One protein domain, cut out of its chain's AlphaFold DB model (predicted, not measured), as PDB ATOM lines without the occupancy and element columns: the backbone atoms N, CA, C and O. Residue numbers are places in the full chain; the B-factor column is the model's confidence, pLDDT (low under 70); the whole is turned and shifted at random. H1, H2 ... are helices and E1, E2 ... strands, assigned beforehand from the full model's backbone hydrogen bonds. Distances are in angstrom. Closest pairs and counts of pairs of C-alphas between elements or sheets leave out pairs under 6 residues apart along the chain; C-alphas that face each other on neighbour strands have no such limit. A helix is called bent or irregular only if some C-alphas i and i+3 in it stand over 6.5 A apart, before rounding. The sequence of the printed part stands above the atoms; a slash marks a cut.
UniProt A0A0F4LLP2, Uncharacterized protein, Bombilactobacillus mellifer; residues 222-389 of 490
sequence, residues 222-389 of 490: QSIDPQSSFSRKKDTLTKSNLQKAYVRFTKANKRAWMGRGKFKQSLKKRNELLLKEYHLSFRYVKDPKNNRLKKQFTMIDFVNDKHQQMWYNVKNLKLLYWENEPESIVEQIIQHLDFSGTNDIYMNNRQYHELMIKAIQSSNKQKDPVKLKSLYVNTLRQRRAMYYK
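Overview. This is residues 222 to 389 of the 490 residues of an uncharacterized protein of Bombilactobacillus mellifer (UniProt A0A0F4LLP2). Two small helices, H4 and H5, form the middle; the long helix H2 packs on H4, and H3 packs crosswise on the last part of H2, residues 248 to 256, while the hairpin E1 E2 and a loop of residues 299 to 313 lie toward one end of the long axis. Toward the other end H6 and H7 form a corner, and H7 passes H5 to a tail, residues 384 to 389, that sticks out. The printed part has 168 residues, with elements in the order H1 H2 H3 E1 E2 H4 H5 H6 H7, mostly helix; the two-stranded sheet E1 - E2 is antiparallel. It is compact, with a radius of gyration of the C-alphas of 17.6 A, and spans 52 by 38 by 30 A.

Along the chain. H1 holds residues 226 to 229, beginning at C-alpha 226 (100.711, 214.932, 313.993). H2, residues 236 to 256, is 29.9 A long, and H3, residues 263 to 278, is 21.6 A. E1 is residues 281 to 286 and E2 residues 293 to 298. H4, residues 314 to 320, is irregular: C-alphas 316 and 319 are 9.2 A apart. H5 is residues 325 to 334. H6, residues 349 to 363, is 20.8 A long. H7, residues 369 to 389, is 28.4 A long, has a kink of 30 degrees near residue 383 and ends at C-alpha 389 (112.675, 197.490, 303.459).

Arrangement. H1 is close to H2 but not clearly touching, the closest C-alphas being those of Gln 227 and Gln 243, 7.7 A. With residues 248 to 256 alone, H2 touches H3, opposite ways at a steep tilt of 47 degrees; the closest C-alphas, of Ala 256 and Arg 270, are 4.9 A apart. E1 and E2 are a hairpin, antiparallel at 150 degrees, with N 283 and O 296 at 3.0 A and N 294 and O 285 at 2.8 A, within hydrogen-bond range. Residues 296 to 297 of E2 also pair, antiparallel, with residues 312 to 313. H4 touches H2, closest at the C-alphas of Phe 249 and Leu 320, 6.0 A. H4 also touches H5, closest at the C-alphas of Leu 319 and Glu 331, 5.5 A. With residues 376 to 383 alone, H7 touches H5, closest at the C-alphas of Pro 326 and Thr 379, 6.2 A. H6, with residues 357 to 361 alone, touches residues 369 to 373 of H7 at a steep tilt of 62 degrees, closest at the C-alphas of Gln 361 and Pro 369, 7.2 A. Every O i to N i+4 pair is within hydrogen-bond range in H2, H3, H5, H6 and H7; H4 has 0 of 3, with 2 of 4 O i to N i+3 pairs within range, and H1 is too short for an O i to N i+4 pair.

Size, cuts and confidence. The farthest C-alphas, of Lys 306 and Val 370, are 53.8 A apart. The printed part has no cut; the links E2 to H4 and H5 to H6 are long. The mean pLDDT of the printed part is 71.0, with 79 residues under 70, among them residues 222 to 236 and 349 to 389.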
ATOM      1  N   GLN A 222     105.117 217.328 312.178       66.25
ATOM      2  CA  GLN A 222     104.153 216.247 311.975       66.25
ATOM      3  C   GLN A 222     104.733 214.845 312.221       66.25
ATOM      4  O   GLN A 222     103.949 213.898 312.300       66.25
ATOM      5  N   SER A 223     106.057 214.661 312.284       62.72
ATOM      6  CA  SER A 223     106.696 213.368 312.560       62.72
ATOM      7  C   SER A 223     106.813 213.036 314.051       62.72
ATOM      8  O   SER A 223     106.817 211.843 314.365       62.72
ATOM      9  N   ILE A 224     106.862 214.042 314.934       61.84
ATOM     10  CA  ILE A 224     106.644 213.885 316.385       61.84
ATOM     11  C   ILE A 224     105.161 214.053 316.685       61.84
ATOM     12  O   ILE A 224     104.511 213.087 317.083       61.84
ATOM     13  N   ASP A 225     104.632 215.259 316.464       64.62
ATOM     14  CA  ASP A 225     103.255 215.605 316.779       64.62
ATOM     15  C   ASP A 225     102.421 215.801 315.504       64.62
ATOM     16  O   ASP A 225     102.445 216.857 314.858       64.62
ATOM     17  N   PRO A 226     101.629 214.791 315.107       56.34
ATOM     18  CA  PRO A 226     100.711 214.932 313.993       56.34
ATOM     19  C   PRO A 226      99.482 215.816 314.286       56.34
ATOM     20  O   PRO A 226      98.713 216.018 313.340       56.34
ATOM     21  N   GLN A 227      99.254 216.333 315.510       55.03
ATOM     22  CA  GLN A 227      98.080 217.158 315.872       55.03
ATOM     23  C   GLN A 227      97.859 218.345 314.928       55.03
ATOM     24  O   GLN A 227      96.713 218.592 314.540       55.03
ATOM     25  N   SER A 228      98.935 218.983 314.458       49.59
ATOM     26  CA  SER A 228      98.932 220.037 313.424       49.59
ATOM     27  C   SER A 228      98.174 219.663 312.134       49.59
ATOM     28  O   SER A 228      97.730 220.534 311.389       49.59
ATOM     29  N   SER A 229      97.962 218.365 311.874       43.84
ATOM     30  CA  SER A 229      97.219 217.839 310.718       43.84
ATOM     31  C   SER A 229      95.820 217.272 311.027       43.84
ATOM     32  O   SER A 229      95.109 216.885 310.098       43.84
ATOM     33  N   PHE A 230      95.389 217.233 312.295       44.72
ATOM     34  CA  PHE A 230      94.086 216.679 312.712       44.72
ATOM     35  C   PHE A 230      92.920 217.692 312.670       44.72
ATOM     36  O   PHE A 230      91.792 217.346 313.015       44.72
ATOM     37  N   SER A 231      93.143 218.918 312.194       41.38
ATOM     38  CA  SER A 231      92.187 220.044 312.189       41.38
ATOM     39  C   SER A 231      90.943 219.898 311.286       41.38
ATOM     40  O   SER A 231      90.222 220.872 311.089       41.38
ATOM     41  N   ARG A 232      90.667 218.718 310.704       43.03
ATOM     42  CA  ARG A 232      89.624 218.536 309.666       43.03
ATOM     43  C   ARG A 232      88.669 217.338 309.838       43.03
ATOM     44  O   ARG A 232      88.001 216.978 308.870       43.03
ATOM     45  N   LYS A 233      88.551 216.711 311.023       44.25
ATOM     46  CA  LYS A 233      87.474 215.726 311.315       44.25
ATOM     47  C   LYS A 233      86.943 215.811 312.753       44.25
ATOM     48  O   LYS A 233      87.723 215.951 313.685       44.25
ATOM     49  N   LYS A 234      85.618 215.659 312.909       47.72
ATOM     50  CA  LYS A 234      84.845 215.823 314.162       47.72
ATOM     51  C   LYS A 234      84.980 214.685 315.201       47.72
ATOM     52  O   LYS A 234      84.240 214.679 316.172       47.72
ATOM     53  N   ASP A 235      85.883 213.719 315.018       63.28
ATOM     54  CA  ASP A 235      86.059 212.604 315.967       63.28
ATOM     55  C   ASP A 235      86.929 213.042 317.162       63.28
ATOM     56  O   ASP A 235      88.160 212.915 317.165       63.28
ATOM     57  N   THR A 236      86.265 213.636 318.154       66.12
ATOM     58  CA  THR A 236      86.865 214.183 319.378       66.12
ATOM     59  C   THR A 236      87.512 213.104 320.241       66.12
ATOM     60  O   THR A 236      88.611 213.322 320.755       66.12
ATOM     61  N   LEU A 237      86.888 211.929 320.365       73.88
ATOM     62  CA  LEU A 237      87.365 210.856 321.237       73.88
ATOM     63  C   LEU A 237      88.603 210.148 320.661       73.88
ATOM     64  O   LEU A 237      89.586 209.958 321.382       73.88
ATOM     65  N   THR A 238      88.637 209.863 319.353       72.62
ATOM     66  CA  THR A 238      89.866 209.393 318.684       72.62
ATOM     67  C   THR A 238      90.983 210.427 318.778       72.62
ATOM     68  O   THR A 238      92.132 210.051 319.027       72.62
ATOM     69  N   LYS A 239      90.682 211.725 318.613       74.56
ATOM     70  CA  LYS A 239      91.689 212.790 318.775       74.56
ATOM     71  C   LYS A 239      92.242 212.816 320.206       74.56
ATOM     72  O   LYS A 239      93.461 212.846 320.369       74.56
ATOM     73  N   SER A 240      91.370 212.749 321.214       81.06
ATOM     74  CA  SER A 240      91.724 212.762 322.641       81.06
ATOM     75  C   SER A 240      92.596 211.566 323.035       81.06
ATOM     76  O   SER A 240      93.695 211.747 323.565       81.06
ATOM     77  N   ASN A 241      92.191 210.340 322.691       87.75
ATOM     78  CA  ASN A 241      92.970 209.145 323.023       87.75
ATOM     79  C   ASN A 241      94.328 209.115 322.302       87.75
ATOM     80  O   ASN A 241      95.340 208.767 322.908       87.75
ATOM     81  N   LEU A 242      94.409 209.571 321.046       85.31
ATOM     82  CA  LEU A 242      95.708 209.733 320.385       85.31
ATOM     83  C   LEU A 242      96.565 210.827 321.047       85.31
ATOM     84  O   LEU A 242      97.761 210.611 321.220       85.31
ATOM     85  N   GLN A 243      95.984 211.945 321.496       82.81
ATOM     86  CA  GLN A 243      96.702 212.985 322.249       82.81
ATOM     87  C   GLN A 243      97.305 212.443 323.552       82.81
ATOM     88  O   GLN A 243      98.501 212.618 323.797       82.81
ATOM     89  N   LYS A 244      96.512 211.702 324.338       88.56
ATOM     90  CA  LYS A 244      96.988 210.966 325.519       88.56
ATOM     91  C   LYS A 244      98.138 210.019 325.159       88.56
ATOM     92  O   LYS A 244      99.129 209.968 325.886       88.56
ATOM     93  N   ALA A 245      98.037 209.303 324.033       89.94
ATOM     94  CA  ALA A 245      99.091 208.405 323.565       89.94
ATOM     95  C   ALA A 245     100.408 209.149 323.297       89.94
ATOM     96  O   ALA A 245     101.437 208.722 323.817       89.94
ATOM     97  N   TYR A 246     100.391 210.258 322.542       86.38
ATOM     98  CA  TYR A 246     101.616 211.012 322.240       86.38
ATOM     99  C   TYR A 246     102.284 211.525 323.524       86.38
ATOM    100  O   TYR A 246     103.465 211.264 323.740       86.38
ATOM    101  N   VAL A 247     101.526 212.149 324.436       87.12
ATOM    102  CA  VAL A 247     102.059 212.654 325.720       87.12
ATOM    103  C   VAL A 247     102.690 211.534 326.557       87.12
ATOM    104  O   VAL A 247     103.781 211.710 327.104       87.12
ATOM    105  N   ARG A 248     102.035 210.370 326.649       91.75
ATOM    106  CA  ARG A 248     102.530 209.207 327.409       91.75
ATOM    107  C   ARG A 248     103.782 208.592 326.792       91.75
ATOM    108  O   ARG A 248     104.731 208.308 327.519       91.75
ATOM    109  N   PHE A 249     103.814 208.430 325.468       91.81
ATOM    110  CA  PHE A 249     105.005 207.946 324.774       91.81
ATOM    111  C   PHE A 249     106.180 208.921 324.912       91.81
ATOM    112  O   PHE A 249     107.254 208.477 325.299       91.81
ATOM    113  N   THR A 250     105.987 210.231 324.725       88.12
ATOM    114  CA  THR A 250     107.037 211.246 324.951       88.12
ATOM    115  C   THR A 250     107.588 211.191 326.383       88.12
ATOM    116  O   THR A 250     108.805 211.149 326.577       88.12
ATOM    117  N   LYS A 251     106.716 211.110 327.403       90.56
ATOM    118  CA  LYS A 251     107.131 210.972 328.814       90.56
ATOM    119  C   LYS A 251     107.927 209.687 329.070       90.56
ATOM    120  O   LYS A 251     108.950 209.733 329.757       90.56
ATOM    121  N   ALA A 252     107.483 208.553 328.527       93.50
ATOM    122  CA  ALA A 252     108.178 207.277 328.680       93.50
ATOM    123  C   ALA A 252     109.517 207.258 327.932       93.50
ATOM    124  O   ALA A 252     110.515 206.846 328.513       93.50
ATOM    125  N   ASN A 253     109.565 207.756 326.695       91.31
ATOM    126  CA  ASN A 253     110.769 207.851 325.868       91.31
ATOM    127  C   ASN A 253     111.857 208.677 326.569       91.31
ATOM    128  O   ASN A 253     112.957 208.168 326.786       91.31
ATOM    129  N   LYS A 254     111.519 209.882 327.052       87.75
ATOM    130  CA  LYS A 254     112.442 210.752 327.805       87.75
ATOM    131  C   LYS A 254     112.977 210.102 329.092       87.75
ATOM    132  O   LYS A 254     114.136 210.299 329.437       87.75
ATOM    133  N   ARG A 255     112.164 209.304 329.800       91.50
ATOM    134  CA  ARG A 255     112.585 208.556 331.010       91.50
ATOM    135  C   ARG A 255     113.329 207.253 330.695       91.50
ATOM    136  O   ARG A 255     114.051 206.731 331.552       91.50
ATOM    137  N   ALA A 256     113.142 206.705 329.500       91.56
ATOM    138  CA  ALA A 256     113.711 205.438 329.069       91.56
ATOM    139  C   ALA A 256     115.044 205.577 328.329       91.56
ATOM    140  O   ALA A 256     115.813 204.621 328.327       91.56
ATOM    141  N   TRP A 257     115.322 206.724 327.708       86.44
ATOM    142  CA  TRP A 257     116.541 206.952 326.938       86.44
ATOM    143  C   TRP A 257     117.804 206.870 327.812       86.44
ATOM    144  O   TRP A 257     117.933 207.570 328.815       86.44
ATOM    145  N   MET A 258     118.745 206.005 327.423       83.50
ATOM    146  CA  MET A 258     120.027 205.783 328.117       83.50
ATOM    147  C   MET A 258     121.243 206.182 327.261       83.50
ATOM    148  O   MET A 258     122.377 205.845 327.599       83.50
ATOM    149  N   GLY A 259     121.016 206.885 326.146       73.81
ATOM    150  CA  GLY A 259     122.046 207.270 325.181       73.81
ATOM    151  C   GLY A 259     122.310 206.239 324.073       73.81
ATOM    152  O   GLY A 259     121.761 205.136 324.055       73.81
ATOM    153  N   ARG A 260     123.171 206.632 323.125       68.19
ATOM    154  CA  ARG A 260     123.564 205.829 321.948       68.19
ATOM    155  C   ARG A 260     124.228 204.509 322.361       68.19
ATOM    156  O   ARG A 260     124.885 204.442 323.397       68.19
ATOM    157  N   GLY A 261     124.048 203.458 321.565       72.31
ATOM    158  CA  GLY A 261     124.535 202.101 321.842       72.31
ATOM    159  C   GLY A 261     123.704 201.335 322.882       72.31
ATOM    160  O   GLY A 261     123.669 200.105 322.860       72.31
ATOM    161  N   LYS A 262     122.950 202.029 323.748       87.38
ATOM    162  CA  LYS A 262     122.051 201.428 324.753       87.38
ATOM    163  C   LYS A 262     120.601 201.303 324.265       87.38
ATOM    164  O   LYS A 262     119.677 201.202 325.077       87.38
ATOM    165  N   PHE A 263     120.370 201.259 322.947       85.81
ATOM    166  CA  PHE A 263     119.021 201.192 322.368       85.81
ATOM    167  C   PHE A 263     118.190 200.013 322.896       85.81
ATOM    168  O   PHE A 263     117.061 200.225 323.325       85.81
ATOM    169  N   LYS A 264     118.736 198.786 322.945       92.19
ATOM    170  CA  LYS A 264     117.998 197.608 323.456       92.19
ATOM    171  C   LYS A 264     117.529 197.791 324.910       92.19
ATOM    172  O   LYS A 264     116.413 197.402 325.243       92.19
ATOM    173  N   GLN A 265     118.361 198.407 325.753       94.75
ATOM    174  CA  GLN A 265     118.041 198.699 327.156       94.75
ATOM    175  C   GLN A 265     116.974 199.799 327.254       94.75
ATOM    176  O   GLN A 265     115.975 199.626 327.949       94.75
ATOM    177  N   SER A 266     117.126 200.873 326.472       92.69
ATOM    178  CA  SER A 266     116.153 201.972 326.395       92.69
ATOM    179  C   SER A 266     114.787 201.492 325.881       92.69
ATOM    180  O   SER A 266     113.749 201.859 326.421       92.69
ATOM    181  N   LEU A 267     114.769 200.607 324.880       94.25
ATOM    182  CA  LEU A 267     113.559 200.001 324.322       94.25
ATOM    183  C   LEU A 267     112.827 199.121 325.351       94.25
ATOM    184  O   LEU A 267     111.600 199.193 325.449       94.25
ATOM    185  N   LYS A 268     113.573 198.324 326.131       95.19
ATOM    186  CA  LYS A 268     113.046 197.508 327.237       95.19
ATOM    187  C   LYS A 268     112.427 198.404 328.317       95.19
ATOM    188  O   LYS A 268     111.222 198.309 328.547       95.19
ATOM    189  N   LYS A 269     113.200 199.365 328.837       96.12
ATOM    190  CA  LYS A 269     112.765 200.332 329.861       96.12
ATOM    191  C   LYS A 269     111.538 201.142 329.422       96.12
ATOM    192  O   LYS A 269     110.623 201.348 330.213       96.12
ATOM    193  N   ARG A 270     111.468 201.557 328.150       95.00
ATOM    194  CA  ARG A 270     110.293 202.238 327.578       95.00
ATOM    195  C   ARG A 270     109.047 201.357 327.649       95.00
ATOM    196  O   ARG A 270     108.000 201.821 328.087       95.00
ATOM    197  N   ASN A 271     109.147 200.108 327.193       94.56
ATOM    198  CA  ASN A 271     108.012 199.186 327.199       94.56
ATOM    199  C   ASN A 271     107.546 198.886 328.630       94.56
ATOM    200  O   ASN A 271     106.345 198.863 328.871       94.56
ATOM    201  N   GLU A 272     108.476 198.724 329.572       96.69
ATOM    202  CA  GLU A 272     108.184 198.499 330.994       96.69
ATOM    203  C   GLU A 272     107.446 199.687 331.624       96.69
ATOM    204  O   GLU A 272     106.419 199.484 332.270       96.69
ATOM    205  N   LEU A 273     107.896 200.924 331.372       97.19
ATOM    206  CA  LEU A 273     107.195 202.137 331.816       97.19
ATOM    207  C   LEU A 273     105.787 202.243 331.211       97.19
ATOM    208  O   LEU A 273     104.821 202.471 331.931       97.19
ATOM    209  N   LEU A 274     105.652 202.048 329.895       96.38
ATOM    210  CA  LEU A 274     104.362 202.168 329.205       96.38
ATOM    211  C   LEU A 274     103.362 201.070 329.597       96.38
ATOM    212  O   LEU A 274     102.154 201.317 329.609       96.38
ATOM    213  N   LEU A 275     103.853 199.869 329.913       96.38
ATOM    214  CA  LEU A 275     103.041 198.772 330.428       96.38
ATOM    215  C   LEU A 275     102.619 199.042 331.878       96.38
ATOM    216  O   LEU A 275     101.427 198.983 332.167       96.38
ATOM    217  N   LYS A 276     103.560 199.395 332.765       96.06
ATOM    218  CA  LYS A 276     103.287 199.609 334.196       96.06
ATOM    219  C   LYS A 276     102.414 200.837 334.472       96.06
ATOM    220  O   LYS A 276     101.599 200.789 335.383       96.06
ATOM    221  N   GLU A 277     102.588 201.929 333.728       95.44
ATOM    222  CA  GLU A 277     101.893 203.197 334.012       95.44
ATOM    223  C   GLU A 277     100.613 203.397 333.187       95.44
ATOM    224  O   GLU A 277      99.727 204.129 333.619       95.44
ATOM    225  N   TYR A 278     100.502 202.780 332.001       95.44
ATOM    226  CA  TYR A 278      99.384 203.026 331.071       95.44
ATOM    227  C   TYR A 278      98.756 201.746 330.487       95.44
ATOM    228  O   TYR A 278      97.896 201.841 329.606       95.44
ATOM    229  N   HIS A 279      99.173 200.559 330.951       95.38
ATOM    230  CA  HIS A 279      98.707 199.241 330.493       95.38
ATOM    231  C   HIS A 279      98.797 199.062 328.965       95.38
ATOM    232  O   HIS A 279      97.922 198.461 328.332       95.38
ATOM    233  N   LEU A 280      99.856 199.612 328.353       95.75
ATOM    234  CA  LEU A 280     100.066 199.575 326.905       95.75
ATOM    235  C   LEU A 280     100.047 198.135 326.376       95.75
ATOM    236  O   LEU A 280     100.982 197.363 326.579       95.75
ATOM    237  N   SER A 281      99.001 197.822 325.618       94.25
ATOM    238  CA  SER A 281      98.753 196.492 325.064       94.25
ATOM    239  C   SER A 281      98.799 196.528 323.538       94.25
ATOM    240  O   SER A 281      98.349 197.493 322.920       94.25
ATOM    241  N   PHE A 282      99.324 195.469 322.913       93.56
ATOM    242  CA  PHE A 282      99.429 195.334 321.455       93.56
ATOM    243  C   PHE A 282      98.696 194.091 320.951       93.56
ATOM    244  O   PHE A 282      98.729 193.046 321.592       93.56
ATOM    245  N   ARG A 283      98.108 194.174 319.753       93.06
ATOM    246  CA  ARG A 283      97.569 193.010 319.028       93.06
ATOM    247  C   ARG A 283      97.790 193.135 317.523       93.06
ATOM    248  O   ARG A 283      97.943 194.241 317.003       93.06
ATOM    249  N   TYR A 284      97.756 192.016 316.808       89.25
ATOM    250  CA  TYR A 284      97.752 191.999 315.343       89.25
ATOM    251  C   TYR A 284      96.341 191.703 314.831       89.25
ATOM    252  O   TYR A 284      95.786 190.651 315.124       89.25
ATOM    253  N   VAL A 285      95.769 192.616 314.045       83.56
ATOM    254  CA  VAL A 285      94.435 192.454 313.439       83.56
ATOM    255  C   VAL A 285      94.574 192.319 311.927       83.56
ATOM    256  O   VAL A 285      95.284 193.109 311.302       83.56
ATOM    257  N   LYS A 286      93.904 191.331 311.323       80.12
ATOM    258  CA  LYS A 286      93.796 191.223 309.858       80.12
ATOM    259  C   LYS A 286      92.933 192.372 309.334       80.12
ATOM    260  O   LYS A 286      91.815 192.568 309.796       80.12
ATOM    261  N   ASP A 287      93.436 193.125 308.363       71.94
ATOM    262  CA  ASP A 287      92.635 194.106 307.630       71.94
ATOM    263  C   ASP A 287      91.624 193.380 306.723       71.94
ATOM    264  O   ASP A 287      92.057 192.736 305.761       71.94
ATOM    265  N   PRO A 288      90.300 193.494 306.952       67.12
ATOM    266  CA  PRO A 288      89.303 192.771 306.161       67.12
ATOM    267  C   PRO A 288      89.296 193.170 304.676       67.12
ATOM    268  O   PRO A 288      88.744 192.446 303.856       67.12
ATOM    269  N   LYS A 289      89.929 194.290 304.293       66.56
ATOM    270  CA  LYS A 289      89.990 194.750 302.894       66.56
ATOM    271  C   LYS A 289      91.178 194.200 302.097       66.56
ATOM    272  O   LYS A 289      91.237 194.428 300.892       66.56
ATOM    273  N   ASN A 290      92.159 193.551 302.735       66.38
ATOM    274  CA  ASN A 290      93.361 193.040 302.046       66.38
ATOM    275  C   ASN A 290      94.125 191.913 302.781       66.38
ATOM    276  O   ASN A 290      95.218 191.547 302.348       66.38
ATOM    277  N   ASN A 291      93.592 191.376 303.881       67.88
ATOM    278  CA  ASN A 291      94.180 190.324 304.721       67.88
ATOM    279  C   ASN A 291      95.587 190.602 305.299       67.88
ATOM    280  O   ASN A 291      96.184 189.713 305.909       67.88
ATOM    281  N   ARG A 292      96.122 191.829 305.195       68.75
ATOM    282  CA  ARG A 292      97.392 192.196 305.845       68.75
ATOM    283  C   ARG A 292      97.194 192.324 307.356       68.75
ATOM    284  O   ARG A 292      96.272 192.998 307.812       68.75
ATOM    285  N   LEU A 293      98.101 191.737 308.134       74.88
ATOM    286  CA  LEU A 293      98.164 191.952 309.580       74.88
ATOM    287  C   LEU A 293      98.619 193.388 309.880       74.88
ATOM    288  O   LEU A 293      99.670 193.832 309.415       74.88
ATOM    289  N   LYS A 294      97.837 194.107 310.683       77.94
ATOM    290  CA  LYS A 294      98.138 195.446 311.197       77.94
ATOM    291  C   LYS A 294      98.390 195.363 312.699       77.94
ATOM    292  O   LYS A 294      97.521 194.909 313.441       77.94
ATOM    293  N   LYS A 295      99.553 195.844 313.142       86.75
ATOM    294  CA  LYS A 295      99.853 196.038 314.565       86.75
ATOM    295  C   LYS A 295      98.990 197.189 315.093       86.75
ATOM    296  O   LYS A 295      99.057 198.310 314.577       86.75
ATOM    297  N   GLN A 296      98.164 196.897 316.085       91.19
ATOM    298  CA  GLN A 296      97.358 197.863 316.822       91.19
ATOM    299  C   GLN A 296      97.851 197.963 318.267       91.19
ATOM    300  O   GLN A 296      98.440 197.011 318.781       91.19
ATOM    301  N   PHE A 297      97.577 199.095 318.908       94.06
ATOM    302  CA  PHE A 297      97.841 199.334 320.322       94.06
ATOM    303  C   PHE A 297      96.617 199.917 321.037       94.06
ATOM    304  O   PHE A 297      95.735 200.502 320.399       94.06
ATOM    305  N   THR A 298      96.583 199.773 322.358       95.06
ATOM    306  CA  THR A 298      95.616 200.415 323.254       95.06
ATOM    307  C   THR A 298      96.247 200.693 324.628       95.06
ATOM    308  O   THR A 298      97.356 200.229 324.895       95.06
ATOM    309  N   MET A 299      95.573 201.473 325.472       95.44
ATOM    310  CA  MET A 299      95.969 201.839 326.844       95.44
ATOM    311  C   MET A 299      94.739 201.767 327.762       95.44
ATOM    312  O   MET A 299      93.618 201.787 327.256       95.44
ATOM    313  N   ILE A 300      94.935 201.716 329.084       92.69
ATOM    314  CA  ILE A 300      93.869 201.474 330.083       92.69
ATOM    315  C   ILE A 300      92.578 202.289 329.873       92.69
ATOM    316  O   ILE A 300      91.488 201.740 329.946       92.69
ATOM    317  N   ASP A 301      92.690 203.574 329.547       90.88
ATOM    318  CA  ASP A 301      91.570 204.516 329.419       90.88
ATOM    319  C   ASP A 301      91.130 204.768 327.966       90.88
ATOM    320  O   ASP A 301      90.445 205.752 327.677       90.88
ATOM    321  N   PHE A 302      91.545 203.917 327.022       93.38
ATOM    322  CA  PHE A 302      91.164 204.022 325.611       93.38
ATOM    323  C   PHE A 302      89.889 203.226 325.342       93.38
ATOM    324  O   PHE A 302      89.892 202.260 324.580       93.38
ATOM    325  N   VAL A 303      88.793 203.649 325.962       90.62
ATOM    326  CA  VAL A 303      87.450 203.100 325.739       90.62
ATOM    327  C   VAL A 303      86.602 204.026 324.860       90.62
ATOM    328  O   VAL A 303      86.946 205.194 324.665       90.62
ATOM    329  N   ASN A 304      85.518 203.491 324.293       87.25
ATOM    330  CA  ASN A 304      84.421 204.279 323.724       87.25
ATOM    331  C   ASN A 304      83.327 204.555 324.771       87.25
ATOM    332  O   ASN A 304      83.390 204.054 325.892       87.25
ATOM    333  N   ASP A 305      82.286 205.287 324.372       84.62
ATOM    334  CA  ASP A 305      81.137 205.657 325.218       84.62
ATOM    335  C   ASP A 305      80.281 204.448 325.668       84.62
ATOM    336  O   ASP A 305      79.340 204.593 326.438       84.62
ATOM    337  N   LYS A 306      80.607 203.238 325.187       89.12
ATOM    338  CA  LYS A 306      80.029 201.948 325.602       89.12
ATOM    339  C   LYS A 306      81.018 201.108 326.427       89.12
ATOM    340  O   LYS A 306      80.881 199.890 326.496       89.12
ATOM    341  N   HIS A 307      82.053 201.742 326.983       85.94
ATOM    342  CA  HIS A 307      83.163 201.137 327.732       85.94
ATOM    343  C   HIS A 307      83.971 200.059 326.974       85.94
ATOM    344  O   HIS A 307      84.735 199.305 327.572       85.94
ATOM    345  N   GLN A 308      83.867 199.990 325.642       89.06
ATOM    346  CA  GLN A 308      84.578 198.997 324.831       89.06
ATOM    347  C   GLN A 308      85.986 199.479 324.468       89.06
ATOM    348  O   GLN A 308      86.166 200.601 323.985       89.06
ATOM    349  N   GLN A 309      86.980 198.601 324.621       91.00
ATOM    350  CA  GLN A 309      88.382 198.902 324.329       91.00
ATOM    351  C   GLN A 309      88.602 199.292 322.855       91.00
ATOM    352  O   GLN A 309      88.429 198.478 321.941       91.00
ATOM    353  N   MET A 310      89.058 200.519 322.615       90.88
ATOM    354  CA  MET A 310      89.413 201.042 321.298       90.88
ATOM    355  C   MET A 310      90.880 200.786 320.953       90.88
ATOM    356  O   MET A 310      91.778 200.895 321.788       90.88
ATOM    357  N   TRP A 311      91.135 200.453 319.686       90.81
ATOM    358  CA  TRP A 311      92.443 199.997 319.220       90.81
ATOM    359  C   TRP A 311      92.943 200.820 318.037       90.81
ATOM    360  O   TRP A 311      92.369 200.800 316.945       90.81
ATOM    361  N   TYR A 312      94.065 201.503 318.239       88.06
ATOM    362  CA  TYR A 312      94.645 202.432 317.276       88.06
ATOM    363  C   TYR A 312      95.792 201.783 316.500       88.06
ATOM    364  O   TYR A 312      96.451 200.862 316.976       88.06
ATOM    365  N   ASN A 313      96.043 202.236 315.271       84.56
ATOM    366  CA  ASN A 313      97.147 201.708 314.469       84.56
ATOM    367  C   ASN A 313      98.483 202.246 314.998       84.56
ATOM    368  O   ASN A 313      98.616 203.454 315.182       84.56
ATOM    369  N   VAL A 314      99.489 201.386 315.175       83.31
ATOM    370  CA  VAL A 314     100.822 201.809 315.653       83.31
ATOM    371  C   VAL A 314     101.464 202.858 314.733       83.31
ATOM    372  O   VAL A 314     102.152 203.750 315.220       83.31
ATOM    373  N   LYS A 315     101.143 202.863 313.426       77.06
ATOM    374  CA  LYS A 315     101.576 203.916 312.484       77.06
ATOM    375  C   LYS A 315     101.129 205.335 312.869       77.06
ATOM    376  O   LYS A 315     101.705 206.289 312.352       77.06
ATOM    377  N   ASN A 316     100.141 205.492 313.753       78.12
ATOM    378  CA  ASN A 316      99.724 206.801 314.256       78.12
ATOM    379  C   ASN A 316     100.823 207.443 315.122       78.12
ATOM    380  O   ASN A 316     101.027 208.646 315.019       78.12
ATOM    381  N   LEU A 317     101.564 206.644 315.903       79.44
ATOM    382  CA  LEU A 317     102.590 207.095 316.861       79.44
ATOM    383  C   LEU A 317     103.871 207.646 316.209       79.44
ATOM    384  O   LEU A 317     104.678 208.273 316.890       79.44
ATOM    385  N   LYS A 318     104.060 207.411 314.903       77.00
ATOM    386  CA  LYS A 318     105.194 207.893 314.095       77.00
ATOM    387  C   LYS A 318     106.549 207.708 314.799       77.00
ATOM    388  O   LYS A 318     106.932 206.567 315.020       77.00
ATOM    389  N   LEU A 319     107.288 208.784 315.098       72.06
ATOM    390  CA  LEU A 319     108.616 208.698 315.724       72.06
ATOM    391  C   LEU A 319     108.589 208.185 317.163       72.06
ATOM    392  O   LEU A 319     109.563 207.577 317.591       72.06
ATOM    393  N   LEU A 320     107.499 208.402 317.901       80.62
ATOM    394  CA  LEU A 320     107.453 208.052 319.318       80.62
ATOM    395  C   LEU A 320     107.448 206.531 319.549       80.62
ATOM    396  O   LEU A 320     107.827 206.060 320.622       80.62
ATOM    397  N   TYR A 321     107.051 205.745 318.542       86.62
ATOM    398  CA  TYR A 321     107.168 204.292 318.573       86.62
ATOM    399  C   TYR A 321     108.458 203.821 317.895       86.62
ATOM    400  O   TYR A 321     108.444 203.383 316.749       86.62
ATOM    401  N   TRP A 322     109.572 203.877 318.628       84.94
ATOM    402  CA  TRP A 322     110.837 203.293 318.173       84.94
ATOM    403  C   TRP A 322     110.688 201.778 317.936       84.94
ATOM    404  O   TRP A 322     110.369 201.039 318.879       84.94
ATOM    405  N   GLU A 323     110.978 201.322 316.716       78.94
ATOM    406  CA  GLU A 323     111.282 199.923 316.379       78.94
ATOM    407  C   GLU A 323     112.801 199.705 316.209       78.94
ATOM    408  O   GLU A 323     113.273 198.573 316.317       78.94
ATOM    409  N   ASN A 324     113.585 200.771 315.990       72.69
ATOM    410  CA  ASN A 324     115.042 200.719 315.798       72.69
ATOM    411  C   ASN A 324     115.798 201.932 316.392       72.69
ATOM    412  O   ASN A 324     115.210 202.958 316.729       72.69
ATOM    413  N   GLU A 325     117.127 201.811 316.519       70.25
ATOM    414  CA  GLU A 325     117.980 202.857 317.104       70.25
ATOM    415  C   GLU A 325     117.969 204.188 316.321       70.25
ATOM    416  O   GLU A 325     117.798 205.225 316.969       70.25
ATOM    417  N   PRO A 326     118.061 204.219 314.972       66.81
ATOM    418  CA  PRO A 326     117.956 205.465 314.207       66.81
ATOM    419  C   PRO A 326     116.668 206.256 314.479       66.81
ATOM    420  O   PRO A 326     116.728 207.475 314.630       66.81
ATOM    421  N   GLU A 327     115.516 205.588 314.611       68.38
ATOM    422  CA  GLU A 327     114.262 206.241 315.019       68.38
ATOM    423  C   GLU A 327     114.359 206.882 316.401       68.38
ATOM    424  O   GLU A 327     113.930 208.022 316.553       68.38
ATOM    425  N   SER A 328     114.954 206.196 317.383       72.06
ATOM    426  CA  SER A 328     115.128 206.761 318.729       72.06
ATOM    427  C   SER A 328     116.064 207.970 318.749       72.06
ATOM    428  O   SER A 328     115.750 208.975 319.378       72.06
ATOM    429  N   ILE A 329     117.166 207.934 317.992       66.12
ATOM    430  CA  ILE A 329     118.099 209.064 317.923       66.12
ATOM    431  C   ILE A 329     117.450 210.265 317.220       66.12
ATOM    432  O   ILE A 329     117.636 211.398 317.657       66.12
ATOM    433  N   VAL A 330     116.678 210.036 316.154       64.12
ATOM    434  CA  VAL A 330     115.979 211.112 315.436       64.12
ATOM    435  C   VAL A 330     114.798 211.669 316.227       64.12
ATOM    436  O   VAL A 330     114.597 212.877 316.209       64.12
ATOM    437  N   GLU A 331     114.052 210.844 316.958       75.00
ATOM    438  CA  GLU A 331     113.000 211.327 317.856       75.00
ATOM    439  C   GLU A 331     113.572 212.226 318.960       75.00
ATOM    440  O   GLU A 331     113.076 213.336 319.138       75.00
ATOM    441  N   GLN A 332     114.673 211.819 319.601       72.06
ATOM    442  CA  GLN A 332     115.355 212.635 320.608       72.06
ATOM    443  C   GLN A 332     115.917 213.943 320.024       72.06
ATOM    444  O   GLN A 332     115.725 214.995 320.621       72.06
ATOM    445  N   ILE A 333     116.549 213.920 318.839       66.25
ATOM    446  CA  ILE A 333     117.023 215.146 318.161       66.25
ATOM    447  C   ILE A 333     115.867 216.120 317.907       66.25
ATOM    448  O   ILE A 333     115.988 217.308 318.194       66.25
ATOM    449  N   ILE A 334     114.748 215.627 317.371       65.88
ATOM    450  CA  ILE A 334     113.631 216.486 316.968       65.88
ATOM    451  C   ILE A 334     112.857 217.000 318.204       65.88
ATOM    452  O   ILE A 334     112.308 218.095 318.154       65.88
ATOM    453  N   GLN A 335     112.869 216.285 319.341       68.25
ATOM    454  CA  GLN A 335     112.282 216.754 320.612       68.25
ATOM    455  C   GLN A 335     112.992 217.970 321.230       68.25
ATOM    456  O   GLN A 335     112.442 218.578 322.147       68.25
ATOM    457  N   HIS A 336     114.188 218.327 320.755       65.19
ATOM    458  CA  HIS A 336     114.922 219.516 321.201       65.19
ATOM    459  C   HIS A 336     114.733 220.743 320.294       65.19
ATOM    460  O   HIS A 336     115.344 221.780 320.546       65.19
ATOM    461  N   LEU A 337     113.907 220.644 319.249       63.22
ATOM    462  CA  LEU A 337     113.589 221.762 318.361       63.22
ATOM    463  C   LEU A 337     112.362 222.513 318.888       63.22
ATOM    464  O   LEU A 337     111.367 221.884 319.247       63.22
ATOM    465  N   ASP A 338     112.403 223.845 318.869       66.62
ATOM    466  CA  ASP A 338     111.173 224.630 318.973       66.62
ATOM    467  C   ASP A 338     110.396 224.561 317.648       66.62
ATOM    468  O   ASP A 338     110.975 224.615 316.561       66.62
ATOM    469  N   PHE A 339     109.076 224.428 317.756       65.88
ATOM    470  CA  PHE A 339     108.134 224.383 316.638       65.88
ATOM    471  C   PHE A 339     107.207 225.608 316.572       65.88
ATOM    472  O   PHE A 339     106.356 225.670 315.675       65.88
ATOM    473  N   SER A 340     107.376 226.593 317.462       63.78
ATOM    474  CA  SER A 340     106.644 227.864 317.431       63.78
ATOM    475  C   SER A 340     106.758 228.567 316.064       63.78
ATOM    476  O   SER A 340     107.762 228.463 315.366       63.78
ATOM    477  N   GLY A 341     105.671 229.193 315.598       58.09
ATOM    478  CA  GLY A 341     105.594 229.877 314.291       58.09
ATOM    479  C   GLY A 341     105.687 229.003 313.020       58.09
ATOM    480  O   GLY A 341     105.257 229.424 311.951       58.09
ATOM    481  N   THR A 342     106.182 227.765 313.096       60.12
ATOM    482  CA  THR A 342     106.708 227.033 311.920       60.12
ATOM    483  C   THR A 342     105.694 226.355 310.983       60.12
ATOM    484  O   THR A 342     106.080 225.643 310.054       60.12
ATOM    485  N   ASN A 343     104.386 226.543 311.182       56.59
ATOM    486  CA  ASN A 343     103.359 225.809 310.423       56.59
ATOM    487  C   ASN A 343     103.242 226.216 308.942       56.59
ATOM    488  O   ASN A 343     102.699 225.435 308.149       56.59
ATOM    489  N   ASP A 344     103.753 227.396 308.583       61.47
ATOM    490  CA  ASP A 344     103.637 228.017 307.258       61.47
ATOM    491  C   ASP A 344     104.982 228.553 306.721       61.47
ATOM    492  O   ASP A 344     105.020 229.258 305.721       61.47
ATOM    493  N   ILE A 345     106.104 228.178 307.352       65.88
ATOM    494  CA  ILE A 345     107.445 228.539 306.874       65.88
ATOM    495  C   ILE A 345     107.872 227.576 305.759       65.88
ATOM    496  O   ILE A 345     108.062 226.377 305.993       65.88
ATOM    497  N   TYR A 346     108.071 228.121 304.560       74.38
ATOM    498  CA  TYR A 346     108.845 227.489 303.495       74.38
ATOM    499  C   TYR A 346     110.342 227.670 303.763       74.38
ATOM    500  O   TYR A 346     110.778 228.754 304.141       74.38
ATOM    501  N   MET A 347     111.137 226.623 303.552       72.75
ATOM    502  CA  MET A 347     112.601 226.710 303.574       72.75
ATOM    503  C   MET A 347     113.172 225.832 302.469       72.75
ATOM    504  O   MET A 347     112.634 224.750 302.221       72.75
ATOM    505  N   ASN A 348     114.288 226.225 301.860       73.81
ATOM    506  CA  ASN A 348     115.052 225.303 301.027       73.81
ATOM    507  C   ASN A 348     115.848 224.313 301.886       73.81
ATOM    508  O   ASN A 348     116.024 224.475 303.101       73.81
ATOM    509  N   ASN A 349     116.339 223.255 301.241       69.44
ATOM    510  CA  ASN A 349     117.064 222.181 301.910       69.44
ATOM    511  C   ASN A 349     118.317 222.696 302.655       69.44
ATOM    512  O   ASN A 349     118.610 222.215 303.752       69.44
ATOM    513  N   ARG A 350     119.024 223.701 302.115       68.94
ATOM    514  CA  ARG A 350     120.173 224.343 302.777       68.94
ATOM    515  C   ARG A 350     119.772 225.100 304.050       68.94
ATOM    516  O   ARG A 350     120.311 224.797 305.113       68.94
ATOM    517  N   GLN A 351     118.824 226.034 303.966       68.00
ATOM    518  CA  GLN A 351     118.329 226.812 305.113       68.00
ATOM    519  C   GLN A 351     117.824 225.896 306.237       68.00
ATOM    520  O   GLN A 351     118.136 226.093 307.411       68.00
ATOM    521  N   TYR A 352     117.092 224.843 305.864       68.12
ATOM    522  CA  TYR A 352     116.615 223.817 306.782       68.12
ATOM    523  C   TYR A 352     117.766 223.061 307.470       68.12
ATOM    524  O   TYR A 352     117.718 222.843 308.680       68.12
ATOM    525  N   HIS A 353     118.834 222.710 306.745       62.22
ATOM    526  CA  HIS A 353     120.034 222.112 307.344       62.22
ATOM    527  C   HIS A 353     120.754 223.062 308.306       62.22
ATOM    528  O   HIS A 353     121.189 222.622 309.370       62.22
ATOM    529  N   GLU A 354     120.878 224.344 307.966       64.12
ATOM    530  CA  GLU A 354     121.515 225.349 308.827       64.12
ATOM    531  C   GLU A 354     120.713 225.570 310.123       64.12
ATOM    532  O   GLU A 354     121.303 225.599 311.207       64.12
ATOM    533  N   LEU A 355     119.377 225.623 310.044       63.69
ATOM    534  CA  LEU A 355     118.485 225.673 311.209       63.69
ATOM    535  C   LEU A 355     118.605 224.408 312.078       63.69
ATOM    536  O   LEU A 355     118.785 224.507 313.292       63.69
ATOM    537  N   MET A 356     118.570 223.222 311.459       60.44
ATOM    538  CA  MET A 356     118.743 221.940 312.155       60.44
ATOM    539  C   MET A 356     120.104 221.839 312.859       60.44
ATOM    540  O   MET A 356     120.170 221.337 313.978       60.44
ATOM    541  N   ILE A 357     121.187 222.325 312.241       59.31
ATOM    542  CA  ILE A 357     122.525 222.340 312.855       59.31
ATOM    543  C   ILE A 357     122.550 223.283 314.063       59.31
ATOM    544  O   ILE A 357     122.975 222.849 315.134       59.31
ATOM    545  N   LYS A 358     122.036 224.515 313.931       57.28
ATOM    546  CA  LYS A 358     121.961 225.490 315.036       57.28
ATOM    547  C   LYS A 358     121.169 224.949 316.230       57.28
ATOM    548  O   LYS A 358     121.638 225.032 317.361       57.28
ATOM    549  N   ALA A 359     120.011 224.337 315.983       54.16
ATOM    550  CA  ALA A 359     119.168 223.775 317.038       54.16
ATOM    551  C   ALA A 359     119.762 222.501 317.675       54.16
ATOM    552  O   ALA A 359     119.631 222.277 318.876       54.16
ATOM    553  N   ILE A 360     120.497 221.683 316.910       51.91
ATOM    554  CA  ILE A 360     121.290 220.576 317.471       51.91
ATOM    555  C   ILE A 360     122.431 221.115 318.352       51.91
ATOM    556  O   ILE A 360     122.656 220.581 319.438       51.91
ATOM    557  N   GLN A 361     123.127 222.174 317.926       52.78
ATOM    558  CA  GLN A 361     124.212 222.803 318.691       52.78
ATOM    559  C   GLN A 361     123.719 223.438 320.001       52.78
ATOM    560  O   GLN A 361     124.358 223.243 321.034       52.78
ATOM    561  N   SER A 362     122.575 224.130 320.000       50.09
ATOM    562  CA  SER A 362     121.987 224.673 321.235       50.09
ATOM    563  C   SER A 362     121.476 223.577 322.179       50.09
ATOM    564  O   SER A 362     121.503 223.758 323.396       50.09
ATOM    565  N   SER A 363     121.068 222.415 321.651       46.72
ATOM    566  CA  SER A 363     120.503 221.323 322.455       46.72
ATOM    567  C   SER A 363     121.479 220.609 323.399       46.72
ATOM    568  O   SER A 363     121.013 219.942 324.323       46.72
ATOM    569  N   ASN A 364     122.804 220.677 323.191       45.19
ATOM    570  CA  ASN A 364     123.771 220.030 324.088       45.19
ATOM    571  C   ASN A 364     125.204 220.578 323.983       45.19
ATOM    572  O   ASN A 364     125.827 220.558 322.921       45.19
ATOM    573  N   LYS A 365     125.802 220.862 325.149       47.38
ATOM    574  CA  LYS A 365     127.263 220.837 325.314       47.38
ATOM    575  C   LYS A 365     127.777 219.420 324.976       47.38
ATOM    576  O   LYS A 365     127.157 218.428 325.347       47.38
ATOM    577  N   GLN A 366     128.921 219.323 324.294       44.22
ATOM    578  CA  GLN A 366     129.598 218.065 323.918       44.22
ATOM    579  C   GLN A 366     128.789 217.053 323.059       44.22
ATOM    580  O   GLN A 366     128.369 215.990 323.540       44.22
ATOM    581  N   LYS A 367     128.714 217.298 321.739       43.62
ATOM    582  CA  LYS A 367     128.883 216.261 320.691       43.62
ATOM    583  C   LYS A 367     129.285 216.865 319.341       43.62
ATOM    584  O   LYS A 367     128.804 217.923 318.962       43.62
ATOM    585  N   ASP A 368     130.132 216.132 318.617       43.94
ATOM    586  CA  ASP A 368     130.623 216.429 317.263       43.94
ATOM    587  C   ASP A 368     129.471 216.729 316.264       43.94
ATOM    588  O   ASP A 368     128.702 215.814 315.924       43.94
ATOM    589  N   PRO A 369     129.352 217.980 315.761       39.41
ATOM    590  CA  PRO A 369     128.315 218.367 314.804       39.41
ATOM    591  C   PRO A 369     128.423 217.659 313.447       39.41
ATOM    592  O   PRO A 369     127.403 217.443 312.791       39.41
ATOM    593  N   VAL A 370     129.623 217.258 313.015       36.97
ATOM    594  CA  VAL A 370     129.860 216.643 311.698       36.97
ATOM    595  C   VAL A 370     129.309 215.217 311.671       36.97
ATOM    596  O   VAL A 370     128.588 214.844 310.739       36.97
ATOM    597  N   LYS A 371     129.536 214.441 312.740       38.50
ATOM    598  CA  LYS A 371     128.895 213.125 312.923       38.50
ATOM    599  C   LYS A 371     127.383 213.220 313.139       38.50
ATOM    600  O   LYS A 371     126.674 212.277 312.802       38.50
ATOM    601  N   LEU A 372     126.860 214.327 313.668       41.31
ATOM    602  CA  LEU A 372     125.411 214.567 313.763       41.31
ATOM    603  C   LEU A 372     124.784 214.914 312.401       41.31
ATOM    604  O   LEU A 372     123.756 214.332 312.050       41.31
ATOM    605  N   LYS A 373     125.437 215.769 311.603       39.03
ATOM    606  CA  LYS A 373     125.053 216.120 310.223       39.03
ATOM    607  C   LYS A 373     124.931 214.873 309.342       39.03
ATOM    608  O   LYS A 373     123.893 214.667 308.712       39.03
ATOM    609  N   SER A 374     125.945 214.002 309.346       40.09
ATOM    610  CA  SER A 374     125.905 212.758 308.568       40.09
ATOM    611  C   SER A 374     124.840 211.783 309.079       40.09
ATOM    612  O   SER A 374     124.142 211.176 308.267       40.09
ATOM    613  N   LEU A 375     124.643 211.669 310.400       40.56
ATOM    614  CA  LEU A 375     123.614 210.795 310.971       40.56
ATOM    615  C   LEU A 375     122.191 211.270 310.645       40.56
ATOM    616  O   LEU A 375     121.337 210.435 310.360       40.56
ATOM    617  N   TYR A 376     121.922 212.580 310.643       42.50
ATOM    618  CA  TYR A 376     120.592 213.114 310.336       42.50
ATOM    619  C   TYR A 376     120.209 212.903 308.864       42.50
ATOM    620  O   TYR A 376     119.168 212.307 308.583       42.50
ATOM    621  N   VAL A 377     121.094 213.275 307.930       39.56
ATOM    622  CA  VAL A 377     120.906 213.033 306.485       39.56
ATOM    623  C   VAL A 377     120.752 211.538 306.203       39.56
ATOM    624  O   VAL A 377     119.816 211.123 305.513       39.56
ATOM    625  N   ASN A 378     121.618 210.708 306.793       39.38
ATOM    626  CA  ASN A 378     121.508 209.262 306.651       39.38
ATOM    627  C   ASN A 378     120.260 208.698 307.330       39.38
ATOM    628  O   ASN A 378     119.761 207.693 306.844       39.38
ATOM    629  N   THR A 379     119.696 209.316 308.372       38.06
ATOM    630  CA  THR A 379     118.466 208.804 308.998       38.06
ATOM    631  C   THR A 379     117.199 209.264 308.279       38.06
ATOM    632  O   THR A 379     116.255 208.484 308.195       38.06
ATOM    633  N   LEU A 380     117.169 210.442 307.644       41.25
ATOM    634  CA  LEU A 380     116.115 210.763 306.669       41.25
ATOM    635  C   LEU A 380     116.146 209.760 305.502       41.25
ATOM    636  O   LEU A 380     115.132 209.116 305.216       41.25
ATOM    637  N   ARG A 381     117.329 209.517 304.915       40.19
ATOM    638  CA  ARG A 381     117.530 208.492 303.873       40.19
ATOM    639  C   ARG A 381     117.206 207.071 304.362       40.19
ATOM    640  O   ARG A 381     116.569 206.316 303.633       40.19
ATOM    641  N   GLN A 382     117.551 206.697 305.596       35.78
ATOM    642  CA  GLN A 382     117.249 205.373 306.157       35.78
ATOM    643  C   GLN A 382     115.775 205.208 306.537       35.78
ATOM    644  O   GLN A 382     115.250 204.113 306.365       35.78
ATOM    645  N   ARG A 383     115.067 206.250 306.992       41.41
ATOM    646  CA  ARG A 383     113.612 206.180 307.232       41.41
ATOM    647  C   ARG A 383     112.845 206.048 305.914       41.41
ATOM    648  O   ARG A 383     111.942 205.211 305.841       41.41
ATOM    649  N   ARG A 384     113.273 206.748 304.849       43.62
ATOM    650  CA  ARG A 384     112.831 206.479 303.464       43.62
ATOM    651  C   ARG A 384     113.129 205.009 303.091       43.62
ATOM    652  O   ARG A 384     112.210 204.256 302.765       43.62
ATOM    653  N   ALA A 385     114.364 204.539 303.287       33.81
ATOM    654  CA  ALA A 385     114.768 203.155 303.002       33.81
ATOM    655  C   ALA A 385     114.042 202.072 303.829       33.81
ATOM    656  O   ALA A 385     113.862 200.963 303.330       33.81
ATOM    657  N   MET A 386     113.605 202.341 305.064       35.88
ATOM    658  CA  MET A 386     112.907 201.369 305.921       35.88
ATOM    659  C   MET A 386     111.427 201.196 305.549       35.88
ATOM    660  O   MET A 386     110.904 200.076 305.633       35.88
ATOM    661  N   TYR A 387     110.779 202.234 305.008       35.25
ATOM    662  CA  TYR A 387     109.458 202.086 304.381       35.25
ATOM    663  C   TYR A 387     109.515 201.134 303.172       35.25
ATOM    664  O   TYR A 387     108.634 200.284 303.002       35.25
ATOM    665  N   TYR A 388     110.606 201.194 302.398       34.59
ATOM    666  CA  TYR A 388     110.897 200.224 301.339       34.59
ATOM    667  C   TYR A 388     111.272 198.843 301.902       34.59
ATOM    668  O   TYR A 388     110.676 197.841 301.501       34.59
ATOM    669  N   LYS A 389     112.180 198.760 302.889       33.69
ATOM    670  CA  LYS A 389     112.675 197.490 303.459       33.69
ATOM    671  C   LYS A 389     111.564 196.625 304.061       33.69
ATOM    672  O   LYS A 389     111.580 195.419 303.840       33.69
TER     673      LYS A 389